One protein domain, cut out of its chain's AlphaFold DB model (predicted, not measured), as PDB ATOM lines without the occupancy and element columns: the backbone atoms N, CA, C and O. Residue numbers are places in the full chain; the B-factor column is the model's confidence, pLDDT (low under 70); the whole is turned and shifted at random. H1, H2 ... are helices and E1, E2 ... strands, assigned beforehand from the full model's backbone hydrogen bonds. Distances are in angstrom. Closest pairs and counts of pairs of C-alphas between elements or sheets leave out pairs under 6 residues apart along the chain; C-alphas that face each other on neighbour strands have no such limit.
ATOM      1  N   GLY A   5      30.475 -16.574  -3.036       86.25
ATOM      2  CA  GLY A   5      31.052 -15.435  -3.759       86.25
ATOM      3  C   GLY A   5      30.507 -14.064  -3.335       86.25
ATOM      4  O   GLY A   5      31.261 -13.092  -3.342       86.25
ATOM      5  N   ASP A   6      29.253 -13.982  -2.880       91.38
ATOM      6  CA  ASP A   6      28.641 -12.723  -2.433       91.38
ATOM      7  C   ASP A   6      29.338 -12.169  -1.178       91.38
ATOM      8  O   ASP A   6      29.476 -10.955  -1.019       91.38
ATOM      9  N   SER A   7      29.849 -13.053  -0.311       93.06
ATOM     10  CA  SER A   7      30.599 -12.653   0.890       93.06
ATOM     11  C   SER A   7      31.959 -12.046   0.537       93.06
ATOM     12  O   SER A   7      32.394 -11.090   1.178       93.06
ATOM     13  N   VAL A   8      32.620 -12.560  -0.507       92.44
ATOM     14  CA  VAL A   8      33.897 -12.009  -0.990       92.44
ATOM     15  C   VAL A   8      33.687 -10.631  -1.608       92.44
ATOM     16  O   VAL A   8      34.440  -9.712  -1.292       92.44
ATOM     17  N   SER A   9      32.649 -10.463  -2.433       93.88
ATOM     18  CA  SER A   9      32.287  -9.157  -3.002       93.88
ATOM     19  C   SER A   9      32.033  -8.128  -1.900       93.88
ATOM     20  O   SER A   9      32.633  -7.059  -1.910       93.88
ATOM     21  N   PHE A  10      31.257  -8.494  -0.874       94.38
ATOM     22  CA  PHE A  10      31.040  -7.647   0.299       94.38
ATOM     23  C   PHE A  10      32.352  -7.238   0.987       94.38
ATOM     24  O   PHE A  10      32.532  -6.068   1.327       94.38
ATOM     25  N   ALA A  11      33.281  -8.175   1.187       95.00
ATOM     26  CA  ALA A  11      34.565  -7.891   1.825       95.00
ATOM     27  C   ALA A  11      35.426  -6.920   1.001       95.00
ATOM     28  O   ALA A  11      36.081  -6.043   1.567       95.00
ATOM     29  N   ILE A  12      35.402  -7.048  -0.328       93.44
ATOM     30  CA  ILE A  12      36.099  -6.145  -1.251       93.44
ATOM     31  C   ILE A  12      35.468  -4.749  -1.216       93.44
ATOM     32  O   ILE A  12      36.186  -3.764  -1.056       93.44
ATOM     33  N   ASP A  13      34.140  -4.669  -1.311       96.69
ATOM     34  CA  ASP A  13      33.408  -3.401  -1.410       96.69
ATOM     35  C   ASP A  13      33.454  -2.587  -0.111       96.69
ATOM     36  O   ASP A  13      33.417  -1.357  -0.134       96.69
ATOM     37  N   THR A  14      33.536  -3.266   1.035       96.31
ATOM     38  CA  THR A  14      33.478  -2.624   2.358       96.31
ATOM     39  C   THR A  14      34.823  -2.553   3.073       96.31
ATOM     40  O   THR A  14      34.965  -1.798   4.035       96.31
ATOM     41  N   GLY A  15      35.808  -3.354   2.655       95.25
ATOM     42  CA  GLY A  15      37.061  -3.549   3.384       95.25
ATOM     43  C   GLY A  15      36.913  -4.345   4.690       95.25
ATOM     44  O   GLY A  15      37.882  -4.461   5.444       95.25
ATOM     45  N   ILE A  16      35.727  -4.891   4.984       96.75
ATOM     46  CA  ILE A  16      35.489  -5.713   6.173       96.75
ATOM     47  C   ILE A  16      36.135  -7.084   5.972       96.75
ATOM     48  O   ILE A  16      35.852  -7.798   5.012       96.75
ATOM     49  N   ALA A  17      37.002  -7.469   6.908       96.38
ATOM     50  CA  ALA A  17      37.608  -8.791   6.913       96.38
ATOM     51  C   ALA A  17      36.558  -9.878   7.181       96.38
ATOM     52  O   ALA A  17      35.776  -9.779   8.125       96.38
ATOM     53  N   ILE A  18      36.598 -10.942   6.384       96.44
ATOM     54  CA  ILE A  18      35.726 -12.114   6.521       96.44
ATOM     55  C   ILE A  18      36.546 -13.387   6.759       96.44
ATOM     56  O   ILE A  18      37.763 -13.417   6.535       96.44
ATOM     57  N   ALA A  19      35.863 -14.441   7.200       97.19
ATOM     58  CA  ALA A  19      36.422 -15.766   7.427       97.19
ATOM     59  C   ALA A  19      35.549 -16.841   6.772       97.19
ATOM     60  O   ALA A  19      34.334 -16.667   6.678       97.19
ATOM     61  N   TRP A  20      36.152 -17.960   6.371       97.00
ATOM     62  CA  TRP A  20      35.391 -19.140   5.956       97.00
ATOM     63  C   TRP A  20      35.166 -20.089   7.129       97.00
ATOM     64  O   TRP A  20      36.130 -20.618   7.685       97.00
ATOM     65  N   ASP A  21      33.896 -20.328   7.456       96.44
ATOM     66  CA  ASP A  21      33.443 -21.393   8.353       96.44
ATOM     67  C   ASP A  21      32.793 -22.508   7.521       96.44
ATOM     68  O   ASP A  21      33.531 -23.301   6.938       96.44
ATOM     69  N   GLU A  22      31.471 -22.516   7.321       94.31
ATOM     70  CA  GLU A  22      30.739 -23.622   6.672       94.31
ATOM     71  C   GLU A  22      31.271 -23.971   5.277       94.31
ATOM     72  O   GLU A  22      31.345 -25.146   4.902       94.31
ATOM     73  N   THR A  23      31.692 -22.959   4.515       94.12
ATOM     74  CA  THR A  23      32.305 -23.133   3.191       94.12
ATOM     75  C   THR A  23      33.560 -24.000   3.257       94.12
ATOM     76  O   THR A  23      33.749 -24.852   2.390       94.12
ATOM     77  N   LEU A  24      34.391 -23.861   4.298       94.94
ATOM     78  CA  LEU A  24      35.547 -24.732   4.503       94.94
ATOM     79  C   LEU A  24      35.098 -26.171   4.772       94.94
ATOM     80  O   LEU A  24      35.628 -27.089   4.152       94.94
ATOM     81  N   GLN A  25      34.125 -26.401   5.663       93.25
ATOM     82  CA  GLN A  25      33.705 -27.772   5.994       93.25
ATOM     83  C   GLN A  25      33.007 -28.485   4.832       93.25
ATOM     84  O   GLN A  25      33.099 -29.712   4.735       93.25
ATOM     85  N   ALA A  26      32.344 -27.740   3.947       92.06
ATOM     86  CA  ALA A  26      31.860 -28.269   2.679       92.06
ATOM     87  C   ALA A  26      33.037 -28.618   1.753       92.06
ATOM     88  O   ALA A  26      33.152 -29.756   1.302       92.06
ATOM     89  N   ALA A  27      33.955 -27.672   1.542       92.75
ATOM     90  CA  ALA A  27      35.020 -27.799   0.557       92.75
ATOM     91  C   ALA A  27      36.047 -28.895   0.896       92.75
ATOM     92  O   ALA A  27      36.487 -29.603  -0.001       92.75
ATOM     93  N   VAL A  28      36.385 -29.126   2.173       93.81
ATOM     94  CA  VAL A  28      37.374 -30.156   2.589       93.81
ATOM     95  C   VAL A  28      36.958 -31.604   2.294       93.81
ATOM     96  O   VAL A  28      37.708 -32.535   2.619       93.81
ATOM     97  N   ARG A  29      35.742 -31.821   1.788       91.50
ATOM     98  CA  ARG A  29      35.233 -33.130   1.361       91.50
ATOM     99  C   ARG A  29      35.463 -33.379  -0.127       91.50
ATOM    100  O   ARG A  29      35.407 -34.533  -0.541       91.50
ATOM    101  N   GLU A  30      35.749 -32.331  -0.894       93.38
ATOM    102  CA  GLU A  30      36.003 -32.438  -2.323       93.38
ATOM    103  C   GLU A  30      37.383 -33.070  -2.584       93.38
ATOM    104  O   GLU A  30      38.355 -32.700  -1.915       93.38
ATOM    105  N   PRO A  31      37.508 -34.007  -3.547       89.69
ATOM    106  CA  PRO A  31      38.763 -34.718  -3.816       89.69
ATOM    107  C   PRO A  31      39.943 -33.798  -4.147       89.69
ATOM    108  O   PRO A  31      41.062 -34.056  -3.710       89.69
ATOM    109  N   ASP A  32      39.673 -32.708  -4.868       90.81
ATOM    110  CA  ASP A  32      40.680 -31.759  -5.360       90.81
ATOM    111  C   ASP A  32      40.740 -30.471  -4.519       90.81
ATOM    112  O   ASP A  32      41.183 -29.411  -4.978       90.81
ATOM    113  N   PHE A  33      40.260 -30.536  -3.275       93.00
ATOM    114  CA  PHE A  33      40.300 -29.404  -2.362       93.00
ATOM    115  C   PHE A  33      41.737 -28.935  -2.089       93.00
ATOM    116  O   PHE A  33      42.645 -29.726  -1.846       93.00
ATOM    117  N   SER A  34      41.917 -27.616  -2.057       92.06
ATOM    118  CA  SER A  34      43.143 -26.966  -1.601       92.06
ATOM    119  C   SER A  34      42.795 -25.610  -1.001       92.06
ATOM    120  O   SER A  34      41.936 -24.901  -1.535       92.06
ATOM    121  N   VAL A  35      43.487 -25.213   0.072       93.31
ATOM    122  CA  VAL A  35      43.246 -23.919   0.735       93.31
ATOM    123  C   VAL A  35      43.448 -22.736  -0.216       93.31
ATOM    124  O   VAL A  35      42.763 -21.726  -0.082       93.31
ATOM    125  N   LYS A  36      44.283 -22.873  -1.253       89.44
ATOM    126  CA  LYS A  36      44.462 -21.839  -2.288       89.44
ATOM    127  C   LYS A  36      43.163 -21.451  -3.010       89.44
ATOM    128  O   LYS A  36      43.092 -20.370  -3.584       89.44
ATOM    129  N   HIS A  37      42.154 -22.328  -3.022       88.25
ATOM    130  CA  HIS A  37      40.844 -22.042  -3.616       88.25
ATOM    131  C   HIS A  37      39.981 -21.149  -2.707       88.25
ATOM    132  O   HIS A  37      39.050 -20.501  -3.179       88.25
ATOM    133  N   LEU A  38      40.312 -21.061  -1.417       86.19
ATOM    134  CA  LEU A  38      39.619 -20.261  -0.410       86.19
ATOM    135  C   LEU A  38      40.202 -18.844  -0.327       86.19
ATOM    136  O   LEU A  38      40.702 -18.403   0.706       86.19
ATOM    137  N   THR A  39      40.152 -18.131  -1.451       83.75
ATOM    138  CA  THR A  39      40.671 -16.758  -1.566       83.75
ATOM    139  C   THR A  39      39.740 -15.721  -0.923       83.75
ATOM    140  O   THR A  39      38.598 -16.017  -0.573       83.75
ATOM    141  N   GLY A  40      40.233 -14.487  -0.757       85.94
ATOM    142  CA  GLY A  40      39.412 -13.339  -0.345       85.94
ATOM    143  C   GLY A  40      39.106 -13.235   1.153       85.94
ATOM    144  O   GLY A  40      38.430 -12.294   1.560       85.94
ATOM    145  N   VAL A  41      39.624 -14.145   1.985       93.00
ATOM    146  CA  VAL A  41      39.395 -14.152   3.440       93.00
ATOM    147  C   VAL A  41      40.654 -13.845   4.240       93.00
ATOM    148  O   VAL A  41      41.777 -13.981   3.757       93.00
ATOM    149  N   LYS A  42      40.461 -13.432   5.495       96.31
ATOM    150  CA  LYS A  42      41.548 -13.219   6.462       96.31
ATOM    151  C   LYS A  42      41.721 -14.373   7.439       96.31
ATOM    152  O   LYS A  42      42.786 -14.468   8.045       96.31
ATOM    153  N   ALA A  43      40.716 -15.236   7.577       97.75
ATOM    154  CA  ALA A  43      40.799 -16.392   8.452       97.75
ATOM    155  C   ALA A  43      40.029 -17.613   7.929       97.75
ATOM    156  O   ALA A  43      39.076 -17.489   7.156       97.75
ATOM    157  N   LEU A  44      40.426 -18.788   8.410       97.94
ATOM    158  CA  LEU A  44      39.680 -20.038   8.320       97.94
ATOM    159  C   LEU A  44      39.234 -20.479   9.714       97.94
ATOM    160  O   LEU A  44      40.027 -20.473  10.659       97.94
ATOM    161  N   ILE A  45      37.985 -20.917   9.823       98.38
ATOM    162  CA  ILE A  45      37.436 -21.517  11.037       98.38
ATOM    163  C   ILE A  45      37.493 -23.033  10.873       98.38
ATOM    164  O   ILE A  45      36.705 -23.625  10.139       98.38
ATOM    165  N   ILE A  46      38.446 -23.684  11.536       98.56
ATOM    166  CA  ILE A  46      38.573 -25.142  11.508       98.56
ATOM    167  C   ILE A  46      37.780 -25.721  12.674       98.56
ATOM    168  O   ILE A  46      38.115 -25.500  13.834       98.56
ATOM    169  N   LYS A  47      36.772 -26.527  12.343       98.81
ATOM    170  CA  LYS A  47      35.984 -27.351  13.264       98.81
ATOM    171  C   LYS A  47      36.417 -28.819  13.138       98.81
ATOM    172  O   LYS A  47      35.912 -29.504  12.243       98.81
ATOM    173  N   PRO A  48      37.366 -29.329  13.956       98.50
ATOM    174  CA  PRO A  48      37.982 -30.641  13.724       98.50
ATOM    175  C   PRO A  48      36.984 -31.795  13.602       98.50
ATOM    176  O   PRO A  48      37.121 -32.611  12.694       98.50
ATOM    177  N   THR A  49      35.923 -31.800  14.412       98.19
ATOM    178  CA  THR A  49      34.837 -32.796  14.349       98.19
ATOM    179  C   THR A  49      34.164 -32.876  12.974       98.19
ATOM    180  O   THR A  49      33.769 -33.956  12.544       98.19
ATOM    181  N   LEU A  50      34.073 -31.761  12.243       97.75
ATOM    182  CA  LEU A  50      33.475 -31.704  10.901       97.75
ATOM    183  C   LEU A  50      34.494 -31.919   9.772       97.75
ATOM    184  O   LEU A  50      34.113 -32.276   8.655       97.75
ATOM    185  N   VAL A  51      35.779 -31.692  10.057       96.62
ATOM    186  CA  VAL A  51      36.883 -31.786   9.092       96.62
ATOM    187  C   VAL A  51      37.444 -33.206   9.002       96.62
ATOM    188  O   VAL A  51      37.709 -33.688   7.892       96.62
ATOM    189  N   GLY A  52      37.644 -33.866  10.147       96.12
ATOM    190  CA  GLY A  52      38.203 -35.212  10.257       96.12
ATOM    191  C   GLY A  52      39.410 -35.294  11.198       96.12
ATOM    192  O   GLY A  52      39.424 -34.717  12.280       96.12
ATOM    193  N   SER A  53      40.429 -36.064  10.806       96.88
ATOM    194  CA  SER A  53      41.567 -36.368  11.681       96.88
ATOM    195  C   SER A  53      42.385 -35.134  12.083       96.88
ATOM    196  O   SER A  53      42.464 -34.142  11.352       96.88
ATOM    197  N   VAL A  54      43.089 -35.236  13.215       98.06
ATOM    198  CA  VAL A  54      44.042 -34.211  13.673       98.06
ATOM    199  C   VAL A  54      45.097 -33.930  12.601       98.06
ATOM    200  O   VAL A  54      45.384 -32.775  12.316       98.06
ATOM    201  N   GLN A  55      45.617 -34.964  11.931       98.19
ATOM    202  CA  GLN A  55      46.594 -34.802  10.848       98.19
ATOM    203  C   GLN A  55      46.019 -34.013   9.668       98.19
ATOM    204  O   GLN A  55      46.736 -33.231   9.054       98.19
ATOM    205  N   LYS A  56      44.733 -34.205   9.337       97.00
ATOM    206  CA  LYS A  56      44.070 -33.402   8.303       97.00
ATOM    207  C   LYS A  56      43.953 -31.941   8.741       97.00
ATOM    208  O   LYS A  56      44.236 -31.064   7.936       97.00
ATOM    209  N   CYS A  57      43.607 -31.683  10.002       98.31
ATOM    210  CA  CYS A  57      43.551 -30.322  10.543       98.31
ATOM    211  C   CYS A  57      44.921 -29.629  10.501       98.31
ATOM    212  O   CYS A  57      44.997 -28.494  10.051       98.31
ATOM    213  N   ILE A  58      45.996 -30.319  10.895       98.50
ATOM    214  CA  ILE A  58      47.365 -29.777  10.853       98.50
ATOM    215  C   ILE A  58      47.760 -29.390   9.424       98.50
ATOM    216  O   ILE A  58      48.210 -28.271   9.211       98.50
ATOM    217  N   ARG A  59      47.494 -30.249   8.428       97.62
ATOM    218  CA  ARG A  59      47.766 -29.906   7.020       97.62
ATOM    219  C   ARG A  59      47.018 -28.653   6.560       97.62
ATOM    220  O   ARG A  59      47.596 -27.813   5.884       97.62
ATOM    221  N   LEU A  60      45.751 -28.499   6.952       97.62
ATOM    222  CA  LEU A  60      44.979 -27.292   6.632       97.62
ATOM    223  C   LEU A  60      45.568 -26.036   7.286       97.62
ATOM    224  O   LEU A  60      45.571 -24.979   6.661       97.62
ATOM    225  N   ILE A  61      46.067 -26.150   8.520       98.06
ATOM    226  CA  ILE A  61      46.739 -25.053   9.230       98.06
ATOM    227  C   ILE A  61      48.025 -24.657   8.497       98.06
ATOM    228  O   ILE A  61      48.246 -23.476   8.238       98.06
ATOM    229  N   GLU A  62      48.848 -25.635   8.117       97.75
ATOM    230  CA  GLU A  62      50.090 -25.413   7.365       97.75
ATOM    231  C   GLU A  62      49.822 -24.735   6.012       97.75
ATOM    232  O   GLU A  62      50.463 -23.734   5.680       97.75
ATOM    233  N   GLU A  63      48.834 -25.226   5.254       96.81
ATOM    234  CA  GLU A  63      48.426 -24.620   3.984       96.81
ATOM    235  C   GLU A  63      47.918 -23.181   4.174       96.81
ATOM    236  O   GLU A  63      48.347 -22.279   3.453       96.81
ATOM    237  N   ALA A  64      47.058 -22.927   5.165       96.75
ATOM    238  CA  ALA A  64      46.542 -21.586   5.456       96.75
ATOM    239  C   ALA A  64      47.653 -20.595   5.835       96.75
ATOM    240  O   ALA A  64      47.704 -19.486   5.293       96.75
ATOM    241  N   ASN A  65      48.593 -21.022   6.681       95.12
ATOM    242  CA  ASN A  65      49.750 -20.220   7.073       95.12
ATOM    243  C   ASN A  65      50.626 -19.855   5.866       95.12
ATOM    244  O   ASN A  65      51.080 -18.715   5.762       95.12
ATOM    245  N   SER A  66      50.803 -20.774   4.907       95.25
ATOM    246  CA  SER A  66      51.545 -20.503   3.664       95.25
ATOM    247  C   SER A  66      50.900 -19.416   2.788       95.25
ATOM    248  O   SER A  66      51.577 -18.782   1.978       95.25
ATOM    249  N   HIS A  67      49.605 -19.160   2.990       93.75
ATOM    250  CA  HIS A  67      48.830 -18.127   2.308       93.75
ATOM    251  C   HIS A  67      48.569 -16.888   3.181       93.75
ATOM    252  O   HIS A  67      47.792 -16.020   2.785       93.75
ATOM    253  N   ALA A  68      49.220 -16.785   4.348       93.44
ATOM    254  CA  ALA A  68      49.002 -15.723   5.334       93.44
ATOM    255  C   ALA A  68      47.528 -15.584   5.772       93.44
ATOM    256  O   ALA A  68      47.057 -14.485   6.083       93.44
ATOM    257  N   ILE A  69      46.795 -16.700   5.791       96.25
ATOM    258  CA  ILE A  69      45.424 -16.782   6.292       96.25
ATOM    259  C   ILE A  69      45.491 -17.265   7.741       96.25
ATOM    260  O   ILE A  69      46.063 -18.317   8.020       96.25
ATOM    261  N   LYS A  70      44.898 -16.504   8.667       97.44
ATOM    262  CA  LYS A  70      44.815 -16.904  10.078       97.44
ATOM    263  C   LYS A  70      43.941 -18.143  10.236       97.44
ATOM    264  O   LYS A  70      43.026 -18.372   9.446       97.44
ATOM    265  N   VAL A  71      44.157 -18.907  11.297       98.38
ATOM    266  CA  VAL A  71      43.326 -20.075  11.589       98.38
ATOM    267  C   VAL A  71      42.812 -20.015  13.014       98.38
ATOM    268  O   VAL A  71      43.578 -19.829  13.951       98.38
ATOM    269  N   VAL A  72      41.509 -20.235  13.167       98.69
ATOM    270  CA  VAL A  72      40.846 -20.377  14.462       98.69
ATOM    271  C   VAL A  72      40.331 -21.806  14.580       98.69
ATOM    272  O   VAL A  72      39.498 -22.244  13.786       98.69
ATOM    273  N   ILE A  73      40.816 -22.541  15.584       98.81
ATOM    274  CA  ILE A  73      40.205 -23.814  15.988       98.81
ATOM    275  C   ILE A  73      38.902 -23.496  16.719       98.81
ATOM    276  O   ILE A  73      38.893 -22.683  17.644       98.81
ATOM    277  N   SER A  74      37.809 -24.130  16.307       98.81
ATOM    278  CA  SER A  74      36.467 -23.832  16.799       98.81
ATOM    279  C   SER A  74      35.704 -25.090  17.196       98.81
ATOM    280  O   SER A  74      35.902 -26.170  16.630       98.81
ATOM    281  N   SER A  75      34.838 -24.925  18.190       98.69
ATOM    282  CA  SER A  75      33.937 -25.949  18.708       98.69
ATOM    283  C   SER A  75      32.841 -26.294  17.695       98.69
ATOM    284  O   SER A  75      32.299 -25.431  17.000       98.69
ATOM    285  N   SER A  76      32.488 -27.577  17.641       98.38
ATOM    286  CA  SER A  76      31.270 -28.098  17.003       98.38
ATOM    287  C   SER A  76      30.274 -28.606  18.045       98.38
ATOM    288  O   SER A  76      29.504 -29.522  17.761       98.38
ATOM    289  N   LEU A  77      30.296 -28.019  19.247       98.31
ATOM    290  CA  LEU A  77      29.538 -28.466  20.418       98.31
ATOM    291  C   LEU A  77      30.022 -29.827  20.940       98.31
ATOM    292  O   LEU A  77      29.235 -30.736  21.205       98.31
ATOM    293  N   GLU A  78      31.333 -29.982  21.099       98.62
ATOM    294  CA  GLU A  78      31.902 -31.131  21.796       98.62
ATOM    295  C   GLU A  78      31.598 -31.094  23.306       98.62
ATOM    296  O   GLU A  78      31.380 -30.040  23.905       98.62
ATOM    297  N   SER A  79      31.644 -32.266  23.950       98.19
ATOM    298  CA  SER A  79      31.683 -32.361  25.414       98.19
ATOM    299  C   SER A  79      32.980 -31.763  25.977       98.19
ATOM    300  O   SER A  79      33.930 -31.500  25.237       98.19
ATOM    301  N   SER A  80      33.073 -31.613  27.300       98.56
ATOM    302  CA  SER A  80      34.278 -31.081  27.959       98.56
ATOM    303  C   SER A  80      35.562 -31.858  27.623       98.56
ATOM    304  O   SER A  80      36.622 -31.244  27.509       98.56
ATOM    305  N   VAL A  81      35.476 -33.174  27.366       98.38
ATOM    306  CA  VAL A  81      36.608 -33.974  26.852       98.38
ATOM    307  C   VAL A  81      37.103 -33.423  25.516       98.38
ATOM    308  O   VAL A  81      38.294 -33.151  25.357       98.38
ATOM    309  N   GLY A  82      36.192 -33.255  24.555       98.38
ATOM    310  CA  GLY A  82      36.530 -32.769  23.221       98.38
ATOM    311  C   GLY A  82      36.983 -31.312  23.247       98.38
ATOM    312  O   GLY A  82      38.012 -30.997  22.658       98.38
ATOM    313  N   LEU A  83      36.321 -30.443  24.017       98.69
ATOM    314  CA  LEU A  83      36.761 -29.055  24.202       98.69
ATOM    315  C   LEU A  83      38.185 -28.980  24.765       98.69
ATOM    316  O   LEU A  83      39.009 -28.225  24.251       98.69
ATOM    317  N   GLY A  84      38.518 -29.801  25.768       98.56
ATOM    318  CA  GLY A  84      39.882 -29.885  26.297       98.56
ATOM    319  C   GLY A  84      40.902 -30.332  25.241       98.56
ATOM    320  O   GLY A  84      42.017 -29.811  25.187       98.56
ATOM    321  N   GLN A  85      40.527 -31.260  24.357       98.69
ATOM    322  CA  GLN A  85      41.369 -31.671  23.227       98.69
ATOM    323  C   GLN A  85      41.537 -30.552  22.190       98.69
ATOM    324  O   GLN A  85      42.656 -30.334  21.725       98.69
ATOM    325  N   LEU A  86      40.473 -29.812  21.872       98.81
ATOM    326  CA  LEU A  86      40.526 -28.661  20.969       98.81
ATOM    327  C   LEU A  86      41.395 -27.534  21.534       98.81
ATOM    328  O   LEU A  86      42.214 -26.983  20.803       98.81
ATOM    329  N   ALA A  87      41.290 -27.244  22.832       98.75
ATOM    330  CA  ALA A  87      42.137 -26.260  23.506       98.75
ATOM    331  C   ALA A  87      43.623 -26.641  23.418       98.75
ATOM    332  O   ALA A  87      44.466 -25.808  23.088       98.75
ATOM    333  N   ARG A  88      43.948 -27.923  23.634       98.69
ATOM    334  CA  ARG A  88      45.317 -28.442  23.481       98.69
ATOM    335  C   ARG A  88      45.810 -28.366  22.037       98.69
ATOM    336  O   ARG A  88      46.964 -28.012  21.819       98.69
ATOM    337  N   LEU A  89      44.958 -28.693  21.063       98.75
ATOM    338  CA  LEU A  89      45.301 -28.593  19.644       98.75
ATOM    339  C   LEU A  89      45.555 -27.139  19.233       98.75
ATOM    340  O   LEU A  89      46.544 -26.873  18.558       98.75
ATOM    341  N   SER A  90      44.700 -26.210  19.668       98.69
ATOM    342  CA  SER A  90      44.860 -24.775  19.422       98.69
ATOM    343  C   SER A  90      46.168 -24.255  20.004       98.69
ATOM    344  O   SER A  90      46.966 -23.692  19.264       98.69
ATOM    345  N   HIS A  91      46.440 -24.529  21.283       98.62
ATOM    346  CA  HIS A  91      47.687 -24.103  21.917       98.62
ATOM    347  C   HIS A  91      48.931 -24.683  21.226       98.62
ATOM    348  O   HIS A  91      49.964 -24.028  21.162       98.62
ATOM    349  N   TRP A  92      48.840 -25.906  20.700       98.56
ATOM    350  CA  TRP A  92      49.949 -26.534  19.988       98.56
ATOM    351  C   TRP A  92      50.178 -25.941  18.591       98.56
ATOM    352  O   TRP A  92      51.321 -25.682  18.226       98.56
ATOM    353  N   GLN A  93      49.120 -25.767  17.797       98.62
ATOM    354  CA  GLN A  93      49.235 -25.499  16.357       98.62
ATOM    355  C   GLN A  93      49.053 -24.030  15.973       98.62
ATOM    356  O   GLN A  93      49.599 -23.588  14.967       98.62
ATOM    357  N   VAL A  94      48.273 -23.280  16.750       97.94
ATOM    358  CA  VAL A  94      47.938 -21.871  16.497       97.94
ATOM    359  C   VAL A  94      48.008 -21.071  17.808       97.94
ATOM    360  O   VAL A  94      47.007 -20.500  18.235       97.94
ATOM    361  N   PRO A  95      49.172 -21.046  18.491       98.00
ATOM    362  CA  PRO A  95      49.297 -20.503  19.849       98.00
ATOM    363  C   PRO A  95      48.946 -19.014  19.969       98.00
ATOM    364  O   PRO A  95      48.568 -18.573  21.052       98.00
ATOM    365  N   ASP A  96      49.064 -18.257  18.877       97.50
ATOM    366  CA  ASP A  96      48.816 -16.811  18.844       97.50
ATOM    367  C   ASP A  96      47.352 -16.446  18.538       97.50
ATOM    368  O   ASP A  96      46.984 -15.271  18.592       97.50
ATOM    369  N   GLU A  97      46.502 -17.427  18.217       98.06
ATOM    370  CA  GLU A  97      45.089 -17.210  17.897       98.06
ATOM    371  C   GLU A  97      44.193 -17.813  18.986       98.06
ATOM    372  O   GLU A  97      44.222 -19.015  19.265       98.06
ATOM    373  N   THR A  98      43.349 -16.978  19.593       98.31
ATOM    374  CA  THR A  98      42.360 -17.430  20.579       98.31
ATOM    375  C   THR A  98      41.332 -18.353  19.911       98.31
ATOM    376  O   THR A  98      40.694 -17.938  18.938       98.31
ATOM    377  N   PRO A  99      41.106 -19.580  20.415       98.62
ATOM    378  CA  PRO A  99      40.171 -20.508  19.794       98.62
ATOM    379  C   PRO A  99      38.707 -20.197  20.149       98.62
ATOM    380  O   PRO A  99      38.396 -19.669  21.218       98.62
ATOM    381  N   GLY A 100      37.786 -20.586  19.265       98.56
ATOM    382  CA  GLY A 100      36.338 -20.428  19.440       98.56
ATOM    383  C   GLY A 100      35.718 -21.579  20.235       98.56
ATOM    384  O   GLY A 100      35.047 -22.428  19.654       98.56
ATOM    385  N   LEU A 101      35.969 -21.645  21.548       98.62
ATOM    386  CA  LEU A 101      35.591 -22.794  22.401       98.62
ATOM    387  C   LEU A 101      34.531 -22.487  23.471       98.62
ATOM    388  O   LEU A 101      34.233 -23.350  24.295       98.62
ATOM    389  N   ASP A 102      33.963 -21.280  23.480       97.75
ATOM    390  CA  ASP A 102      32.985 -20.842  24.486       97.75
ATOM    391  C   ASP A 102      31.589 -21.437  24.234       97.75
ATOM    392  O   ASP A 102      30.648 -20.745  23.848       97.75
ATOM    393  N   THR A 103      31.473 -22.760  24.378       98.25
ATOM    394  CA  THR A 103      30.225 -23.510  24.151       98.25
ATOM    395  C   THR A 103      29.800 -24.373  25.338       98.25
ATOM    396  O   THR A 103      28.736 -24.990  25.296       98.25
ATOM    397  N   MET A 104      30.602 -24.447  26.407       97.38
ATOM    398  CA  MET A 104      30.328 -25.323  27.553       97.38
ATOM    399  C   MET A 104      29.039 -24.943  28.309       97.38
ATOM    400  O   MET A 104      28.328 -25.807  28.813       97.38
ATOM    401  N   GLN A 105      28.696 -23.658  28.331       95.25
ATOM    402  CA  GLN A 105      27.479 -23.085  28.909       95.25
ATOM    403  C   GLN A 105      26.176 -23.546  28.237       95.25
ATOM    404  O   GLN A 105      25.102 -23.349  28.798       95.25
TER     405      GLN A 105
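This is residues 5 to 105 of the 140 residues of the protein "O-succinylbenzoate synthase" of Vibrio variabilis (UniProt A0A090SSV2). A small core ribbon of two parallel strands, E1 and E2, has helix H4 packed over both, H5 beside E2 and H2 beside E1, while H1 lies off at one end of the longest axis. Residues 19 to 20 pair briefly with E1, parallel to it. The printed part has 101 residues, in the order H1 H2 E1 H3 H4 E2 H5, and is mostly helix. It is compact, with a radius of gyration of the C-alphas of 13.6 A and spans of 41 by 31 by 22 A.

E1, residues 43 to 46, and E2, residues 70 to 73, are parallel neighbours at 23 degrees; N 44 and O 70 are 2.8 A apart, within hydrogen-bond range. E1, H3 at residues 48 to 51, H4 at residues 54 to 66, and E2 form a strand-helix-strand unit, two parallel neighbour strands with helices between, whose crossover is right-handed. The closest C-alphas of H4 and E2 are those of Ile 61 and Val 71, 6.5 A apart. H3 and H4 only just touch, only at the corner, through residues 54 to 57 of H4, with 3 pairs of C-alphas within 8 A; the closest are those of Pro 48 and Cys 57, 6.4 A apart. For H5, residues 80 to 93, and E2 the closest C-alphas are those of Ile 73 and Ser 90, 5.9 A apart. For H2, residues 22 to 27, and E1 they are those of Leu 24 and Leu 44, 7.3 A apart. H1, residues 5 to 14, is apart from E1, E2 and H2 to H5. Every O i to N i+4 pair is within hydrogen-bond range in H1, H2, H4 and H5; H3 is too short for one.

H1 starts at C-alpha 5 (31.052, -15.435, -3.759) and is 14.4 A long. H4 is 18.6 A long, and H5, 19.7 A long, ends at C-alpha 93 (49.235, -25.499, 16.357).

The C-alphas of Asp 13 and Val 81, the farthest apart, are 41.8 A apart. The printed part has no cut, the link from H2 to E1 is long, and no printed residue is under 70 in pLDDT.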